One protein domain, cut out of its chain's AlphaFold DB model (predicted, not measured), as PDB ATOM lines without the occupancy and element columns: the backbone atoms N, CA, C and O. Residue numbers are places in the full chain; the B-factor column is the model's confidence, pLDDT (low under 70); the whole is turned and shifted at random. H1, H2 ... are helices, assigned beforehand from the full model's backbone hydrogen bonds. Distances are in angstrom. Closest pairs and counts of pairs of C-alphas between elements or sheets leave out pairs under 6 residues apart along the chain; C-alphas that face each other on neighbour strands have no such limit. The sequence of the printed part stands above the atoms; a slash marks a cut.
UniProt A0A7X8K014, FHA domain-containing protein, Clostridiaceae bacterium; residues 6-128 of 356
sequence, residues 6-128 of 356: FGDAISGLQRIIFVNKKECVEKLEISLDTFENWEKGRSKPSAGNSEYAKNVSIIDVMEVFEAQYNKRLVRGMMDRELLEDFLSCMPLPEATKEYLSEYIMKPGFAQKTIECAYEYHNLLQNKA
ATOM      1  N   PHE A   6     -43.680 -33.092  -5.206       91.62
ATOM      2  CA  PHE A   6     -44.499 -33.466  -6.365       91.62
ATOM      3  C   PHE A   6     -45.954 -33.812  -6.002       91.62
ATOM      4  O   PHE A   6     -46.877 -33.306  -6.631       91.62
ATOM      5  N   GLY A   7     -46.157 -34.643  -4.974       93.44
ATOM      6  CA  GLY A   7     -47.475 -35.039  -4.478       93.44
ATOM      7  C   GLY A   7     -48.306 -33.863  -3.960       93.44
ATOM      8  O   GLY A   7     -49.511 -33.807  -4.203       93.44
ATOM      9  N   ASP A   8     -47.663 -32.904  -3.293       94.44
ATOM     10  CA  ASP A   8     -48.307 -31.678  -2.815       94.44
ATOM     11  C   ASP A   8     -48.718 -30.772  -3.990       94.44
ATOM     12  O   ASP A   8     -49.849 -30.284  -4.008       94.44
ATOM     13  N   ALA A   9     -47.866 -30.643  -5.017       94.75
ATOM     14  CA  ALA A   9     -48.169 -29.874  -6.229       94.75
ATOM     15  C   ALA A   9     -49.398 -30.415  -6.963       94.75
ATOM     16  O   ALA A   9     -50.348 -29.678  -7.230       94.75
ATOM     17  N   ILE A  10     -49.403 -31.718  -7.265       95.25
ATOM     18  CA  ILE A  10     -50.506 -32.338  -8.006       95.25
ATOM     19  C   ILE A  10     -51.802 -32.338  -7.192       95.25
ATOM     20  O   ILE A  10     -52.862 -32.142  -7.773       95.25
ATOM     21  N   SER A  11     -51.745 -32.513  -5.863       95.38
ATOM     22  CA  SER A  11     -52.946 -32.499  -5.016       95.38
ATOM     23  C   SER A  11     -53.529 -31.090  -4.922       95.38
ATOM     24  O   SER A  11     -54.740 -30.916  -5.053       95.38
ATOM     25  N   GLY A  12     -52.679 -30.071  -4.749       96.00
ATOM     26  CA  GLY A  12     -53.108 -28.674  -4.714       96.00
ATOM     27  C   GLY A  12     -53.721 -28.235  -6.042       96.00
ATOM     28  O   GLY A  12     -54.874 -27.807  -6.068       96.00
ATOM     29  N   LEU A  13     -53.019 -28.456  -7.160       96.31
ATOM     30  CA  LEU A  13     -53.555 -28.152  -8.489       96.31
ATOM     31  C   LEU A  13     -54.833 -28.938  -8.774       96.31
ATOM     32  O   LEU A  13     -55.794 -28.361  -9.280       96.31
ATOM     33  N   GLN A  14     -54.892 -30.223  -8.404       96.56
ATOM     34  CA  GLN A  14     -56.087 -31.042  -8.604       96.56
ATOM     35  C   GLN A  14     -57.319 -30.393  -7.968       96.56
ATOM     36  O   GLN A  14     -58.377 -30.359  -8.601       96.56
ATOM     37  N   ARG A  15     -57.194 -29.873  -6.742       95.69
ATOM     38  CA  ARG A  15     -58.294 -29.219  -6.011       95.69
ATOM     39  C   ARG A  15     -58.759 -27.919  -6.662       95.69
ATOM     40  O   ARG A  15     -59.927 -27.578  -6.528       95.69
ATOM     41  N   ILE A  16     -57.861 -27.219  -7.349       94.56
ATOM     42  CA  ILE A  16     -58.133 -25.910  -7.953       94.56
ATOM     43  C   ILE A  16     -58.741 -26.071  -9.350       94.56
ATOM     44  O   ILE A  16     -59.730 -25.420  -9.688       94.56
ATOM     45  N   ILE A  17     -58.181 -26.960 -10.178       95.50
ATOM     46  CA  ILE A  17     -58.488 -26.990 -11.618       95.50
ATOM     47  C   ILE A  17     -59.420 -28.137 -12.037       95.50
ATOM     48  O   ILE A  17     -59.983 -28.100 -13.135       95.50
ATOM     49  N   PHE A  18     -59.658 -29.130 -11.177       96.50
ATOM     50  CA  PHE A  18     -60.629 -30.204 -11.421       96.50
ATOM     51  C   PHE A  18     -61.829 -30.074 -10.482       96.50
ATOM     52  O   PHE A  18     -61.738 -29.508  -9.401       96.50
ATOM     53  N   VAL A  19     -62.990 -30.571 -10.911       92.69
ATOM     54  CA  VAL A  19     -64.220 -30.613 -10.103       92.69
ATOM     55  C   VAL A  19     -64.022 -31.519  -8.893       92.69
ATOM     56  O   VAL A  19     -64.491 -31.227  -7.797       92.69
ATOM     57  N   ASN A  20     -63.347 -32.646  -9.095       92.94
ATOM     58  CA  ASN A  20     -63.021 -33.598  -8.048       92.94
ATOM     59  C   ASN A  20     -61.855 -34.486  -8.500       92.94
ATOM     60  O   ASN A  20     -61.436 -34.472  -9.660       92.94
ATOM     61  N   LYS A  21     -61.354 -35.300  -7.569       93.50
ATOM     62  CA  LYS A  21     -60.266 -36.242  -7.836       93.50
ATOM     63  C   LYS A  21     -60.639 -37.273  -8.912       93.50
ATOM     64  O   LYS A  21     -59.773 -37.666  -9.682       93.50
ATOM     65  N   LYS A  22     -61.920 -37.655  -9.011       93.81
ATOM     66  CA  LYS A  22     -62.421 -38.609 -10.012       93.81
ATOM     67  C   LYS A  22     -62.259 -38.078 -11.445       93.81
ATOM     68  O   LYS A  22     -61.725 -38.796 -12.278       93.81
ATOM     69  N   GLU A  23     -62.604 -36.814 -11.706       96.00
ATOM     70  CA  GLU A  23     -62.389 -36.173 -13.020       96.00
ATOM     71  C   GLU A  23     -60.900 -36.176 -13.406       96.00
ATOM     72  O   GLU A  23     -60.551 -36.414 -14.560       96.00
ATOM     73  N   CYS A  24     -60.016 -35.914 -12.439       94.81
ATOM     74  CA  CYS A  24     -58.573 -35.887 -12.665       94.81
ATOM     75  C   CYS A  24     -58.038 -37.265 -13.071       94.81
ATOM     76  O   CYS A  24     -57.382 -37.386 -14.105       94.81
ATOM     77  N   VAL A  25     -58.366 -38.313 -12.307       92.62
ATOM     78  CA  VAL A  25     -57.881 -39.671 -12.604       92.62
ATOM     79  C   VAL A  25     -58.518 -40.265 -13.862       92.62
ATOM     80  O   VAL A  25     -57.842 -40.999 -14.572       92.62
ATOM     81  N   GLU A  26     -59.763 -39.900 -14.195       93.06
ATOM     82  CA  GLU A  26     -60.402 -40.271 -15.469       93.06
ATOM     83  C   GLU A  26     -59.683 -39.644 -16.668       93.06
ATOM     84  O   GLU A  26     -59.424 -40.332 -17.649       93.06
ATOM     85  N   LYS A  27     -59.311 -38.360 -16.585       93.44
ATOM     86  CA  LYS A  27     -58.577 -37.660 -17.654       93.44
ATOM     87  C   LYS A  27     -57.144 -38.152 -17.828       93.44
ATOM     88  O   LYS A  27     -56.634 -38.128 -18.941       93.44
ATOM     89  N   LEU A  28     -56.508 -38.561 -16.736       90.31
ATOM     90  CA  LEU A  28     -55.201 -39.212 -16.762       90.31
ATOM     91  C   LEU A  28     -55.300 -40.694 -17.145       90.31
ATOM     92  O   LEU A  28     -54.282 -41.303 -17.436       90.31
ATOM     93  N   GLU A  29     -56.498 -41.280 -17.133       90.25
ATOM     94  CA  GLU A  29     -56.730 -42.710 -17.361       90.25
ATOM     95  C   GLU A  29     -55.931 -43.609 -16.391       90.25
ATOM     96  O   GLU A  29     -55.370 -44.642 -16.765       90.25
ATOM     97  N   ILE A  30     -55.908 -43.219 -15.109       87.44
ATOM     98  CA  ILE A  30     -55.263 -43.952 -14.005       87.44
ATOM     99  C   ILE A  30     -56.261 -44.331 -12.908       87.44
ATOM    100  O   ILE A  30     -57.372 -43.809 -12.826       87.44
ATOM    101  N   SER A  31     -55.841 -45.228 -12.013       89.31
ATOM    102  CA  SER A  31     -56.619 -45.562 -10.819       89.31
ATOM    103  C   SER A  31     -56.519 -44.481  -9.735       89.31
ATOM    104  O   SER A  31     -55.529 -43.747  -9.646       89.31
ATOM    105  N   LEU A  32     -57.523 -44.432  -8.855       90.00
ATOM    106  CA  LEU A  32     -57.503 -43.570  -7.672       90.00
ATOM    107  C   LEU A  32     -56.304 -43.883  -6.763       90.00
ATOM    108  O   LEU A  32     -55.619 -42.967  -6.314       90.00
ATOM    109  N   ASP A  33     -56.009 -45.168  -6.568       89.88
ATOM    110  CA  ASP A  33     -54.881 -45.630  -5.755       89.88
ATOM    111  C   ASP A  33     -53.536 -45.159  -6.322       89.88
ATOM    112  O   ASP A  33     -52.637 -44.773  -5.569       89.88
ATOM    113  N   THR A  34     -53.393 -45.143  -7.651       88.38
ATOM    114  CA  THR A  34     -52.203 -44.609  -8.329       88.38
ATOM    115  C   THR A  34     -52.000 -43.142  -7.966       88.38
ATOM    116  O   THR A  34     -50.914 -42.765  -7.523       88.38
ATOM    117  N   PHE A  35     -53.053 -42.330  -8.082       91.38
ATOM    118  CA  PHE A  35     -52.988 -40.906  -7.757       91.38
ATOM    119  C   PHE A  35     -52.705 -40.669  -6.267       91.38
ATOM    120  O   PHE A  35     -51.852 -39.855  -5.915       91.38
ATOM    121  N   GLU A  36     -53.338 -41.427  -5.369       91.81
ATOM    122  CA  GLU A  36     -53.067 -41.328  -3.931       91.81
ATOM    123  C   GLU A  36     -51.629 -41.707  -3.559       91.81
ATOM    124  O   GLU A  36     -51.059 -41.164  -2.608       91.81
ATOM    125  N   ASN A  37     -51.020 -42.648  -4.282       89.50
ATOM    126  CA  ASN A  37     -49.617 -42.986  -4.075       89.50
ATOM    127  C   ASN A  37     -48.690 -41.836  -4.485       89.50
ATOM    128  O   ASN A  37     -47.679 -41.623  -3.807       89.50
ATOM    129  N   TRP A  38     -49.049 -41.064  -5.514       90.88
ATOM    130  CA  TRP A  38     -48.332 -39.841  -5.867       90.88
ATOM    131  C   TRP A  38     -48.466 -38.773  -4.773       90.88
ATOM    132  O   TRP A  38     -47.453 -38.241  -4.320       90.88
ATOM    133  N   GLU A  39     -49.678 -38.532  -4.257       92.00
ATOM    134  CA  GLU A  39     -49.927 -37.580  -3.155       92.00
ATOM    135  C   GLU A  39     -49.141 -37.935  -1.882       92.00
ATOM    136  O   GLU A  39     -48.619 -37.068  -1.180       92.00
ATOM    137  N   LYS A  40     -49.023 -39.234  -1.586       89.38
ATOM    138  CA  LYS A  40     -48.270 -39.749  -0.432       89.38
ATOM    139  C   LYS A  40     -46.751 -39.768  -0.678       89.38
ATOM    140  O   LYS A  40     -46.010 -40.200   0.208       89.38
ATOM    141  N   GLY A  41     -46.281 -39.357  -1.861       83.88
ATOM    142  CA  GLY A  41     -44.872 -39.414  -2.262       83.88
ATOM    143  C   GLY A  41     -44.306 -40.839  -2.286       83.88
ATOM    144  O   GLY A  41     -43.124 -41.041  -2.011       83.88
ATOM    145  N   ARG A  42     -45.158 -41.847  -2.519       82.19
ATOM    146  CA  ARG A  42     -44.783 -43.272  -2.542       82.19
ATOM    147  C   ARG A  42     -44.339 -43.730  -3.926       82.19
ATOM    148  O   ARG A  42     -43.452 -44.570  -4.010       82.19
ATOM    149  N   SER A  43     -44.943 -43.177  -4.972       78.12
ATOM    150  CA  SER A  43     -44.591 -43.409  -6.373       78.12
ATOM    151  C   SER A  43     -44.714 -42.104  -7.165       78.12
ATOM    152  O   SER A  43     -45.185 -41.093  -6.642       78.12
ATOM    153  N   LYS A  44     -44.256 -42.114  -8.415       77.00
ATOM    154  CA  LYS A  44     -44.307 -40.987  -9.352       77.00
ATOM    155  C   LYS A  44     -44.686 -41.484 -10.749       77.00
ATOM    156  O   LYS A  44     -44.501 -42.677 -11.000       77.00
ATOM    157  N   PRO A  45     -45.162 -40.603 -11.647       79.62
ATOM    158  CA  PRO A  45     -45.251 -40.913 -13.067       79.62
ATOM    159  C   PRO A  45     -43.875 -41.343 -13.584       79.62
ATOM    160  O   PRO A  45     -42.885 -40.638 -13.386       79.62
ATOM    161  N   SER A  46     -43.798 -42.513 -14.206       64.31
ATOM    162  CA  SER A  46     -42.612 -42.995 -14.910       64.31
ATOM    163  C   SER A  46     -42.765 -42.650 -16.386       64.31
ATOM    164  O   SER A  46     -43.868 -42.703 -16.923       64.31
ATOM    165  N   ALA A  47     -41.678 -42.294 -17.069       46.00
ATOM    166  CA  ALA A  47     -41.707 -42.184 -18.523       46.00
ATOM    167  C   ALA A  47     -41.944 -43.587 -19.117       46.00
ATOM    168  O   ALA A  47     -40.999 -44.330 -19.342       46.00
ATOM    169  N   GLY A  48     -43.215 -43.961 -19.301       48.12
ATOM    170  CA  GLY A  48     -43.623 -45.094 -20.127       48.12
ATOM    171  C   GLY A  48     -43.793 -46.472 -19.475       48.12
ATOM    172  O   GLY A  48     -43.709 -47.440 -20.228       48.12
ATOM    173  N   ASN A  49     -44.063 -46.630 -18.164       40.06
ATOM    174  CA  ASN A  49     -44.024 -47.981 -17.561       40.06
ATOM    175  C   ASN A  49     -45.215 -48.440 -16.703       40.06
ATOM    176  O   ASN A  49     -45.338 -48.032 -15.547       40.06
ATOM    177  N   SER A  50     -46.013 -49.355 -17.269       37.66
ATOM    178  CA  SER A  50     -47.020 -50.235 -16.649       37.66
ATOM    179  C   SER A  50     -47.764 -51.105 -17.696       37.66
ATOM    180  O   SER A  50     -48.420 -50.608 -18.609       37.66
ATOM    181  N   GLU A  51     -47.716 -52.436 -17.565       40.06
ATOM    182  CA  GLU A  51     -48.445 -53.381 -18.449       40.06
ATOM    183  C   GLU A  51     -49.979 -53.433 -18.212       40.06
ATOM    184  O   GLU A  51     -50.671 -54.148 -18.937       40.06
ATOM    185  N   TYR A  52     -50.542 -52.721 -17.220       44.97
ATOM    186  CA  TYR A  52     -51.936 -52.967 -16.777       44.97
ATOM    187  C   TYR A  52     -52.794 -51.731 -16.451       44.97
ATOM    188  O   TYR A  52     -53.986 -51.863 -16.181       44.97
ATOM    189  N   ALA A  53     -52.236 -50.532 -16.542       46.84
ATOM    190  CA  ALA A  53     -52.962 -49.266 -16.598       46.84
ATOM    191  C   ALA A  53     -52.240 -48.377 -17.613       46.84
ATOM    192  O   ALA A  53     -51.034 -48.545 -17.799       46.84
ATOM    193  N   LYS A  54     -52.950 -47.475 -18.298       55.34
ATOM    194  CA  LYS A  54     -52.341 -46.615 -19.318       55.34
ATOM    195  C   LYS A  54     -51.084 -45.943 -18.754       55.34
ATOM    196  O   LYS A  54     -51.112 -45.399 -17.651       55.34
ATOM    197  N   ASN A  55     -49.975 -46.039 -19.485       65.81
ATOM    198  CA  ASN A  55     -48.705 -45.465 -19.055       65.81
ATOM    199  C   ASN A  55     -48.809 -43.957 -19.092       65.81
ATOM    200  O   ASN A  55     -48.837 -43.372 -20.168       65.81
ATOM    201  N   VAL A  56     -48.871 -43.356 -17.909       75.06
ATOM    202  CA  VAL A  56     -48.879 -41.908 -17.748       75.06
ATOM    203  C   VAL A  56     -47.468 -41.462 -17.409       75.06
ATOM    204  O   VAL A  56     -46.976 -41.679 -16.298       75.06
ATOM    205  N   SER A  57     -46.822 -40.848 -18.392       82.38
ATOM    206  CA  SER A  57     -45.565 -40.140 -18.217       82.38
ATOM    207  C   SER A  57     -45.771 -38.815 -17.494       82.38
ATOM    208  O   SER A  57     -46.883 -38.303 -17.369       82.38
ATOM    209  N   ILE A  58     -44.675 -38.218 -17.026       81.50
ATOM    210  CA  ILE A  58     -44.726 -36.861 -16.472       81.50
ATOM    211  C   ILE A  58     -45.234 -35.842 -17.505       81.50
ATOM    212  O   ILE A  58     -45.932 -34.905 -17.129       81.50
ATOM    213  N   ILE A  59     -44.954 -36.072 -18.793       78.69
ATOM    214  CA  ILE A  59     -45.426 -35.236 -19.901       78.69
ATOM    215  C   ILE A  59     -46.950 -35.336 -20.010       78.69
ATOM    216  O   ILE A  59     -47.617 -34.309 -20.034       78.69
ATOM    217  N   ASP A  60     -47.515 -36.545 -19.943       85.75
ATOM    218  CA  ASP A  60     -48.971 -36.742 -19.972       85.75
ATOM    219  C   ASP A  60     -49.662 -36.043 -18.787       85.75
ATOM    220  O   ASP A  60     -50.711 -35.413 -18.943       85.75
ATOM    221  N   VAL A  61     -49.062 -36.101 -17.586       90.94
ATOM    222  CA  VAL A  61     -49.576 -35.362 -16.417       90.94
ATOM    223  C   VAL A  61     -49.565 -33.858 -16.681       90.94
ATOM    224  O   VAL A  61     -50.568 -33.187 -16.429       90.94
ATOM    225  N   MET A  62     -48.446 -33.332 -17.181       90.81
ATOM    226  CA  MET A  62     -48.286 -31.916 -17.508       90.81
ATOM    227  C   MET A  62     -49.326 -31.464 -18.536       90.81
ATOM    228  O   MET A  62     -50.007 -30.469 -18.302       90.81
ATOM    229  N   GLU A  63     -49.512 -32.218 -19.619       90.00
ATOM    230  CA  GLU A  63     -50.482 -31.916 -20.673       90.00
ATOM    231  C   GLU A  63     -51.923 -31.907 -20.152       90.00
ATOM    232  O   GLU A  63     -52.672 -30.964 -20.414       90.00
ATOM    233  N   VAL A  64     -52.319 -32.914 -19.366       96.00
ATOM    234  CA  VAL A  64     -53.685 -33.010 -18.824       96.00
ATOM    235  C   VAL A  64     -53.990 -31.872 -17.851       96.00
ATOM    236  O   VAL A  64     -55.069 -31.270 -17.919       96.00
ATOM    237  N   PHE A  65     -53.060 -31.562 -16.946       97.69
ATOM    238  CA  PHE A  65     -53.237 -30.472 -15.988       97.69
ATOM    239  C   PHE A  65     -53.237 -29.114 -16.683       97.69
ATOM    240  O   PHE A  65     -54.099 -28.288 -16.390       97.69
ATOM    241  N   GLU A  66     -52.335 -28.890 -17.635       97.56
ATOM    242  CA  GLU A  66     -52.242 -27.629 -18.366       97.56
ATOM    243  C   GLU A  66     -53.464 -27.393 -19.262       97.56
ATOM    244  O   GLU A  66     -54.040 -26.303 -19.269       97.56
ATOM    245  N   ALA A  67     -53.950 -28.424 -19.958       95.62
ATOM    246  CA  ALA A  67     -55.176 -28.331 -20.745       95.62
ATOM    247  C   ALA A  67     -56.388 -27.970 -19.868       95.62
ATOM    248  O   ALA A  67     -57.221 -27.136 -20.244       95.62
ATOM    249  N   GLN A  68     -56.488 -28.571 -18.679       97.62
ATOM    250  CA  GLN A  68     -57.568 -28.271 -17.746       97.62
ATOM    251  C   GLN A  68     -57.421 -26.872 -17.125       97.62
ATOM    252  O   GLN A  68     -58.418 -26.153 -17.029       97.62
ATOM    253  N   TYR A  69     -56.204 -26.465 -16.757       97.25
ATOM    254  CA  TYR A  69     -55.890 -25.121 -16.271       97.25
ATOM    255  C   TYR A  69     -56.337 -24.061 -17.284       97.25
ATOM    256  O   TYR A  69     -57.175 -23.217 -16.962       97.25
ATOM    257  N   ASN A  70     -55.902 -24.172 -18.542       96.06
ATOM    258  CA  ASN A  70     -56.272 -23.234 -19.604       96.06
ATOM    259  C   ASN A  70     -57.784 -23.181 -19.835       96.06
ATOM    260  O   ASN A  70     -58.363 -22.105 -19.991       96.06
ATOM    261  N   LYS A  71     -58.466 -24.332 -19.783       96.00
ATOM    262  CA  LYS A  71     -59.929 -24.388 -19.888       96.00
ATOM    263  C   LYS A  71     -60.624 -23.617 -18.762       96.00
ATOM    264  O   LYS A  71     -61.634 -22.964 -19.021       96.00
ATOM    265  N   ARG A  72     -60.136 -23.710 -17.520       94.94
ATOM    266  CA  ARG A  72     -60.687 -22.964 -16.372       94.94
ATOM    267  C   ARG A  72     -60.353 -21.478 -16.456       94.94
ATOM    268  O   ARG A  72     -61.228 -20.661 -16.177       94.94
ATOM    269  N   LEU A  73     -59.148 -21.147 -16.916       93.12
ATOM    270  CA  LEU A  73     -58.674 -19.777 -17.094       93.12
ATOM    271  C   LEU A  73     -59.544 -19.016 -18.102       93.12
ATOM    272  O   LEU A  73     -60.102 -17.976 -17.771       93.12
ATOM    273  N   VAL A  74     -59.754 -19.585 -19.295       93.75
ATOM    274  CA  VAL A  74     -60.587 -18.988 -20.360       93.75
ATOM    275  C   VAL A  74     -62.044 -18.809 -19.924       93.75
ATOM    276  O   VAL A  74     -62.729 -17.900 -20.386       93.75
ATOM    277  N   ARG A  75     -62.534 -19.658 -19.015       94.81
ATOM    278  CA  ARG A  75     -63.894 -19.571 -18.464       94.81
ATOM    279  C   ARG A  75     -64.026 -18.583 -17.301       94.81
ATOM    280  O   ARG A  75     -65.116 -18.489 -16.746       94.81
ATOM    281  N   GLY A  76     -62.950 -17.899 -16.904       92.12
ATOM    282  CA  GLY A  76     -62.951 -16.995 -15.751       92.12
ATOM    283  C   GLY A  76     -63.208 -17.710 -14.422       92.12
ATOM    284  O   GLY A  76     -63.733 -17.109 -13.494       92.12
ATOM    285  N   MET A  77     -62.889 -19.007 -14.338       92.00
ATOM    286  CA  MET A  77     -63.101 -19.830 -13.137       92.00
ATOM    287  C   MET A  77     -61.889 -19.843 -12.199       92.00
ATOM    288  O   MET A  77     -61.863 -20.624 -11.251       92.00
ATOM    289  N   MET A  78     -60.862 -19.054 -12.506       92.88
ATOM    290  CA  MET A  78     -59.675 -18.893 -11.678       92.88
ATOM    291  C   MET A  78     -59.392 -17.409 -11.537       92.88
ATOM    292  O   MET A  78     -59.454 -16.671 -12.523       92.88
ATOM    293  N   ASP A  79     -59.064 -17.005 -10.322       93.50
ATOM    294  CA  ASP A  79     -58.530 -15.692 -10.017       93.50
ATOM    295  C   ASP A  79     -57.068 -15.816  -9.577       93.50
ATOM    296  O   ASP A  79     -56.534 -16.907  -9.355       93.50
ATOM    297  N   ARG A  80     -56.397 -14.667  -9.536       94.50
ATOM    298  CA  ARG A  80     -54.985 -14.591  -9.173       94.50
ATOM    299  C   ARG A  80     -54.765 -14.940  -7.698       94.50
ATOM    300  O   ARG A  80     -53.808 -15.650  -7.417       94.50
ATOM    301  N   GLU A  81     -55.644 -14.491  -6.805       96.12
ATOM    302  CA  GLU A  81     -55.529 -14.684  -5.351       96.12
ATOM    303  C   GLU A  81     -55.472 -16.174  -4.988       96.12
ATOM    304  O   GLU A  81     -54.535 -16.622  -4.335       96.12
ATOM    305  N   LEU A  82     -56.382 -16.983  -5.538       94.44
ATOM    306  CA  LEU A  82     -56.406 -18.434  -5.351       94.44
ATOM    307  C   LEU A  82     -55.107 -19.119  -5.808       94.44
ATOM    308  O   LEU A  82     -54.648 -20.083  -5.186       94.44
ATOM    309  N   LEU A  83     -54.529 -18.665  -6.922       95.50
ATOM    310  CA  LEU A  83     -53.289 -19.229  -7.459       95.50
ATOM    311  C   LEU A  83     -52.057 -18.781  -6.661       95.50
ATOM    312  O   LEU A  83     -51.117 -19.566  -6.515       95.50
ATOM    313  N   GLU A  84     -52.064 -17.558  -6.132       95.50
ATOM    314  CA  GLU A  84     -51.023 -17.043  -5.235       95.50
ATOM    315  C   GLU A  84     -51.043 -17.795  -3.899       95.50
ATOM    316  O   GLU A  84     -49.996 -18.263  -3.448       95.50
ATOM    317  N   ASP A  85     -52.227 -18.033  -3.330       95.69
ATOM    318  CA  ASP A  85     -52.412 -18.840  -2.120       95.69
ATOM    319  C   ASP A  85     -51.881 -20.263  -2.302       95.69
ATOM    320  O   ASP A  85     -51.120 -20.770  -1.471       95.69
ATOM    321  N   PHE A  86     -52.222 -20.899  -3.426       95.38
ATOM    322  CA  PHE A  86     -51.678 -22.203  -3.793       95.38
ATOM    323  C   PHE A  86     -50.148 -22.196  -3.837       95.38
ATOM    324  O   PHE A  86     -49.509 -23.059  -3.229       95.38
ATOM    325  N   LEU A  87     -49.561 -21.226  -4.538       92.88
ATOM    326  CA  LEU A  87     -48.118 -21.146  -4.735       92.88
ATOM    327  C   LEU A  87     -47.376 -20.842  -3.426       92.88
ATOM    328  O   LEU A  87     -46.304 -21.400  -3.186       92.88
ATOM    329  N   SER A  88     -47.962 -20.029  -2.546       93.31
ATOM    330  CA  SER A  88     -47.398 -19.717  -1.228       93.31
ATOM    331  C   SER A  88     -47.250 -20.972  -0.357       93.31
ATOM    332  O   SER A  88     -46.222 -21.156   0.303       93.31
ATOM    333  N   CYS A  89     -48.224 -21.885  -0.440       90.94
ATOM    334  CA  CYS A  89     -48.267 -23.140   0.309       90.94
ATOM    335  C   CYS A  89     -47.333 -24.223  -0.253       90.94
ATOM    336  O   CYS A  89     -47.159 -25.273   0.374       90.94
ATOM    337  N   MET A  90     -46.743 -24.009  -1.433       90.06
ATOM    338  CA  MET A  90     -45.895 -25.008  -2.067       90.06
ATOM    339  C   MET A  90     -44.547 -25.149  -1.346       90.06
ATOM    340  O   MET A  90     -43.864 -24.148  -1.114       90.06
ATOM    341  N   PRO A  91     -44.086 -26.383  -1.055       85.44
ATOM    342  CA  PRO A  91     -42.754 -26.637  -0.506       85.44
ATOM    343  C   PRO A  91     -41.676 -26.564  -1.606       85.44
ATOM    344  O   PRO A  91     -40.956 -27.530  -1.865       85.44
ATOM    345  N   LEU A  92     -41.608 -25.416  -2.282       80.75
ATOM    346  CA  LEU A  92     -40.638 -25.060  -3.319       80.75
ATOM    347  C   LEU A  92     -39.739 -23.911  -2.830       80.75
ATOM    348  O   LEU A  92     -40.180 -23.136  -1.979       80.75
ATOM    349  N   PRO A  93     -38.514 -23.764  -3.367       79.38
ATOM    350  CA  PRO A  93     -37.675 -22.597  -3.096       79.38
ATOM    351  C   PRO A  93     -38.366 -21.291  -3.511       79.38
ATOM    352  O   PRO A  93     -39.043 -21.257  -4.540       79.38
ATOM    353  N   GLU A  94     -38.147 -20.202  -2.770       77.19
ATOM    354  CA  GLU A  94     -38.795 -18.903  -3.038       77.19
ATOM    355  C   GLU A  94     -38.491 -18.369  -4.444       77.19
ATOM    356  O   GLU A  94     -39.411 -18.008  -5.168       77.19
ATOM    357  N   ALA A  95     -37.246 -18.474  -4.919       60.03
ATOM    358  CA  ALA A  95     -36.897 -18.096  -6.294       60.03
ATOM    359  C   ALA A  95     -37.672 -18.901  -7.363       60.03
ATOM    360  O   ALA A  95     -37.952 -18.409  -8.454       60.03
ATOM    361  N   THR A  96     -38.041 -20.154  -7.060       67.12
ATOM    362  CA  THR A  96     -38.886 -20.963  -7.957       67.12
ATOM    363  C   THR A  96     -40.331 -20.472  -7.926       67.12
ATOM    364  O   THR A  96     -40.985 -20.437  -8.966       67.12
ATOM    365  N   LYS A  97     -40.836 -20.067  -6.755       82.19
ATOM    366  CA  LYS A  97     -42.169 -19.464  -6.633       82.19
ATOM    367  C   LYS A  97     -42.239 -18.125  -7.369       82.19
ATOM    368  O   LYS A  97     -43.181 -17.916  -8.124       82.19
ATOM    369  N   GLU A  98     -41.228 -17.270  -7.243       77.38
ATOM    370  CA  GLU A  98     -41.132 -16.013  -7.998       77.38
ATOM    371  C   GLU A  98     -41.186 -16.266  -9.512       77.38
ATOM    372  O   GLU A  98     -42.032 -15.694 -10.197       77.38
ATOM    373  N   TYR A  99     -40.388 -17.209 -10.023       76.19
ATOM    374  CA  TYR A  99     -40.439 -17.609 -11.433       76.19
ATOM    375  C   TYR A  99     -41.837 -18.071 -11.872       76.19
ATOM    376  O   TYR A  99     -42.350 -17.636 -12.902       76.19
ATOM    377  N   LEU A 100     -42.487 -18.938 -11.089       80.12
ATOM    378  CA  LEU A 100     -43.834 -19.425 -11.405       80.12
ATOM    379  C   LEU A 100     -44.880 -18.301 -11.357       80.12
ATOM    380  O   LEU A 100     -45.835 -18.327 -12.136       80.12
ATOM    381  N   SER A 101     -44.684 -17.292 -10.504       87.69
ATOM    382  CA  SER A 101     -45.575 -16.132 -10.402       87.69
ATOM    383  C   SER A 101     -45.606 -15.293 -11.687       87.69
ATOM    384  O   SER A 101     -46.642 -14.730 -12.029       87.69
ATOM    385  N   GLU A 102     -44.533 -15.279 -12.486       86.69
ATOM    386  CA  GLU A 102     -44.514 -14.583 -13.784       86.69
ATOM    387  C   GLU A 102     -45.489 -15.192 -14.804       86.69
ATOM    388  O   GLU A 102     -45.968 -14.505 -15.718       86.69
ATOM    389  N   TYR A 103     -45.792 -16.482 -14.638       87.81
ATOM    390  CA  TYR A 103     -46.737 -17.245 -15.449       87.81
ATOM    391  C   TYR A 103     -48.121 -17.317 -14.808       87.81
ATOM    392  O   TYR A 103     -49.028 -17.901 -15.395       87.81
ATOM    393  N   ILE A 104     -48.319 -16.714 -13.634       87.56
ATOM    394  CA  ILE A 104     -49.617 -16.721 -12.970       87.56
ATOM    395  C   ILE A 104     -50.656 -16.063 -13.887       87.56
ATOM    396  O   ILE A 104     -50.443 -14.967 -14.412       87.56
ATOM    397  N   MET A 105     -51.772 -16.756 -14.119       93.31
ATOM    398  CA  MET A 105     -52.811 -16.374 -15.090       93.31
ATOM    399  C   MET A 105     -52.394 -16.447 -16.572       93.31
ATOM    400  O   MET A 105     -53.061 -15.856 -17.421       93.31
ATOM    401  N   LYS A 106     -51.319 -17.163 -16.913       90.19
ATOM    402  CA  LYS A 106     -50.874 -17.397 -18.295       90.19
ATOM    403  C   LYS A 106     -50.804 -18.897 -18.600       90.19
ATOM    404  O   LYS A 106     -50.570 -19.692 -17.687       90.19
ATOM    405  N   PRO A 107     -50.940 -19.297 -19.878       87.44
ATOM    406  CA  PRO A 107     -50.623 -20.658 -20.290       87.44
ATOM    407  C   PRO A 107     -49.202 -21.055 -19.869       87.44
ATOM    408  O   PRO A 107     -48.268 -20.253 -19.923       87.44
ATOM    409  N   GLY A 108     -49.051 -22.306 -19.456       81.81
ATOM    410  CA  GLY A 108     -47.812 -22.913 -18.984       81.81
ATOM    411  C   GLY A 108     -47.651 -22.919 -17.463       81.81
ATOM    412  O   GLY A 108     -46.721 -23.557 -16.975       81.81
ATOM    413  N   PHE A 109     -48.519 -22.245 -16.699       92.69
ATOM    414  CA  PHE A 109     -48.410 -22.198 -15.236       92.69
ATOM    415  C   PHE A 109     -48.497 -23.585 -14.588       92.69
ATOM    416  O   PHE A 109     -47.632 -23.947 -13.785       92.69
ATOM    417  N   ALA A 110     -49.521 -24.377 -14.926       94.44
ATOM    418  CA  ALA A 110     -49.734 -25.677 -14.298       94.44
ATOM    419  C   ALA A 110     -48.648 -26.672 -14.728       94.44
ATOM    420  O   ALA A 110     -48.084 -27.366 -13.881       94.44
ATOM    421  N   GLN A 111     -48.290 -26.667 -16.013       88.50
ATOM    422  CA  GLN A 111     -47.181 -27.441 -16.561       88.50
ATOM    423  C   GLN A 111     -45.866 -27.160 -15.822       88.50
ATOM    424  O   GLN A 111     -45.260 -28.086 -15.281       88.50
ATOM    425  N   LYS A 112     -45.441 -25.891 -15.764       78.06
ATOM    426  CA  LYS A 112     -44.178 -25.483 -15.128       78.06
ATOM    427  C   LYS A 112     -44.171 -25.789 -13.636       78.06
ATOM    428  O   LYS A 112     -43.165 -26.243 -13.106       78.06
ATOM    429  N   THR A 113     -45.305 -25.603 -12.960       89.38
ATOM    430  CA  THR A 113     -45.443 -25.947 -11.537       89.38
ATOM    431  C   THR A 113     -45.193 -27.437 -11.299       89.38
ATOM    432  O   THR A 113     -44.437 -27.805 -10.397       89.38
ATOM    433  N   ILE A 114     -45.810 -28.302 -12.110       90.00
ATOM    434  CA  ILE A 114     -45.665 -29.760 -12.010       90.00
ATOM    435  C   ILE A 114     -44.229 -30.179 -12.318       90.00
ATOM    436  O   ILE A 114     -43.661 -30.977 -11.572       90.00
ATOM    437  N   GLU A 115     -43.634 -29.615 -13.366       81.88
ATOM    438  CA  GLU A 115     -42.246 -29.855 -13.756       81.88
ATOM    439  C   GLU A 115     -41.272 -29.480 -12.631       81.88
ATOM    440  O   GLU A 115     -40.535 -30.341 -12.145       81.88
ATOM    441  N   CYS A 116     -41.331 -28.240 -12.129       78.38
ATOM    442  CA  CYS A 116     -40.475 -27.776 -11.037       78.38
ATOM    443  C   CYS A 116     -40.640 -28.634  -9.774       78.38
ATOM    444  O   CYS A 116     -39.652 -29.008  -9.142       78.38
ATOM    445  N   ALA A 117     -41.873 -29.000  -9.410       85.50
ATOM    446  CA  ALA A 117     -42.132 -29.843  -8.246       85.50
ATOM    447  C   ALA A 117     -41.637 -31.285  -8.422       85.50
ATOM    448  O   ALA A 117     -41.134 -31.890  -7.468       85.50
ATOM    449  N   TYR A 118     -41.762 -31.842  -9.626       83.19
ATOM    450  CA  TYR A 118     -41.264 -33.170  -9.971       83.19
ATOM    451  C   TYR A 118     -39.736 -33.225  -9.905       83.19
ATOM    452  O   TYR A 118     -39.162 -34.104  -9.251       83.19
ATOM    453  N   GLU A 119     -39.078 -32.247 -10.521       71.00
ATOM    454  CA  GLU A 119     -37.630 -32.095 -10.511       71.00
ATOM    455  C   GLU A 119     -37.079 -31.856  -9.109       71.00
ATOM    456  O   GLU A 119     -36.155 -32.553  -8.687       71.00
ATOM    457  N   TYR A 120     -37.672 -30.932  -8.352       76.88
ATOM    458  CA  TYR A 120     -37.234 -30.633  -6.994       76.88
ATOM    459  C   TYR A 120     -37.440 -31.828  -6.061       76.88
ATOM    460  O   TYR A 120     -36.576 -32.146  -5.244       76.88
ATOM    461  N   HIS A 121     -38.528 -32.585  -6.232       82.31
ATOM    462  CA  HIS A 121     -38.687 -33.852  -5.526       82.31
ATOM    463  C   HIS A 121     -37.556 -34.832  -5.893       82.31
ATOM    464  O   HIS A 121     -36.970 -35.440  -4.997       82.31
ATOM    465  N   ASN A 122     -37.236 -35.016  -7.180       71.44
ATOM    466  CA  ASN A 122     -36.131 -35.891  -7.609       71.44
ATOM    467  C   ASN A 122     -34.785 -35.456  -7.011       71.44
ATOM    468  O   ASN A 122     -34.061 -36.303  -6.488       71.44
ATOM    469  N   LEU A 123     -34.500 -34.151  -7.010       66.19
ATOM    470  CA  LEU A 123     -33.339 -33.567  -6.342       66.19
ATOM    471  C   LEU A 123     -33.315 -33.925  -4.854       66.19
ATOM    472  O   LEU A 123     -32.293 -34.364  -4.347       66.19
ATOM    473  N   LEU A 124     -34.427 -33.775  -4.141       71.25
ATOM    474  CA  LEU A 124     -34.470 -34.045  -2.705       71.25
ATOM    475  C   LEU A 124     -34.315 -35.534  -2.359       71.25
ATOM    476  O   LEU A 124     -33.760 -35.857  -1.310       71.25
ATOM    477  N   GLN A 125     -34.770 -36.440  -3.229       69.19
ATOM    478  CA  GLN A 125     -34.593 -37.888  -3.046       69.19
ATOM    479  C   GLN A 125     -33.173 -38.354  -3.381       69.19
ATOM    480  O   GLN A 125     -32.692 -39.317  -2.792       69.19
ATOM    481  N   ASN A 126     -32.505 -37.689  -4.325       61.12
ATOM    482  CA  ASN A 126     -31.191 -38.099  -4.802       61.12
ATOM    483  C   ASN A 126     -30.322 -36.883  -5.146       61.12
ATOM    484  O   ASN A 126     -29.949 -36.647  -6.299       61.12
ATOM    485  N   LYS A 127     -30.019 -36.087  -4.110       51.22
ATOM    486  CA  LYS A 127     -29.339 -34.785  -4.241       51.22
ATOM    487  C   LYS A 127     -27.989 -34.912  -4.933       51.22
ATOM    488  O   LYS A 127     -27.609 -34.014  -5.671       51.22
ATOM    489  N   ALA A 128     -27.291 -36.031  -4.737       40.94
ATOM    490  CA  ALA A 128     -26.070 -36.329  -5.468       40.94
ATOM    491  C   ALA A 128     -26.372 -36.561  -6.960       40.94
ATOM    492  O   ALA A 128     -25.963 -35.747  -7.778       40.94
TER     493      ALA A 128
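Overview. This is residues 6 to 128 of the 356 residues of the protein "FHA domain-containing protein" of Clostridiaceae bacterium (UniProt A0A7X8K014). A flat slab of helices: H1, H4 and H7 make a three-helix bundle in the middle, with H2 and H3 on one side of it and the hairpin of H5 and H6 on the other. The end of H7 and the tail after it, residues 123 to 128, stick out, and residues 40 to 57 make a long loop on the side of H2 and H3. The 123 printed residues hold seven named helices, H1 to H7 in order, and no named strand; the class is all helix. The whole is compact, with a radius of gyration of the C-alphas of 13.9 A, and spans 40 by 38 by 19 A.

Arrangement. Start at residues 6 to 17, helix H1, the hub that touches four other helices. H2, residues 21 to 28, only just touches H1, with 3 pairs of C-alphas within 8 A, and only at the corner; Gln 14 and Lys 21 have the closest C-alphas, 6.7 A apart. At H3, residues 32 to 39, you find the C-alpha of Glu 39 3.8 A from that of Gly 7, the closest pair with H1, which touches H3 with residues 6 to 11 alone. H4, residues 58 to 74, touches H1 at a shallow tilt of 27 degrees, the same way, with residues 65 to 72 alone; the closest C-alphas are those of Ile 17 and Tyr 69, 5.6 A apart. H5, residues 80 to 88, and H6, residues 94 to 101, form a helical hairpin, closest at the C-alphas of Leu 87 and Lys 97, 6.5 A apart. H7, residues 109 to 125, touches H1 at a shallow tilt of 19 degrees, opposite ways, closest at the C-alphas of Phe 6 and Ala 117, 4.7 A apart. H3 and H7 are apart. Every O i to N i+4 pair is within hydrogen-bond range in H1, H2, H3, H4, H5, H6 and H7.

Along the chain. Find C-alpha 6 at (-44.499, -33.466, -6.365); from there H1 runs 16.3 A to C-alpha 17. H2 and H3 follow, each 10.7 A long. H4 runs 24.2 A from C-alpha 58 at (-44.726, -36.861, -16.472). H5 is 12.1 A long and H6 10.4 A. H7 runs 24.2 A to C-alpha 125 at (-34.593, -37.888, -3.046).

Size, cuts and confidence. Look at Arg 75 and Ala 128 for the two C-alphas farthest apart, 43.4 A. The printed part has no cut. The link from H3 to H4, 18 residues, is long. The pLDDT is under 70 at residues 46 to 55, 95 to 96, 123, and 125 to 128.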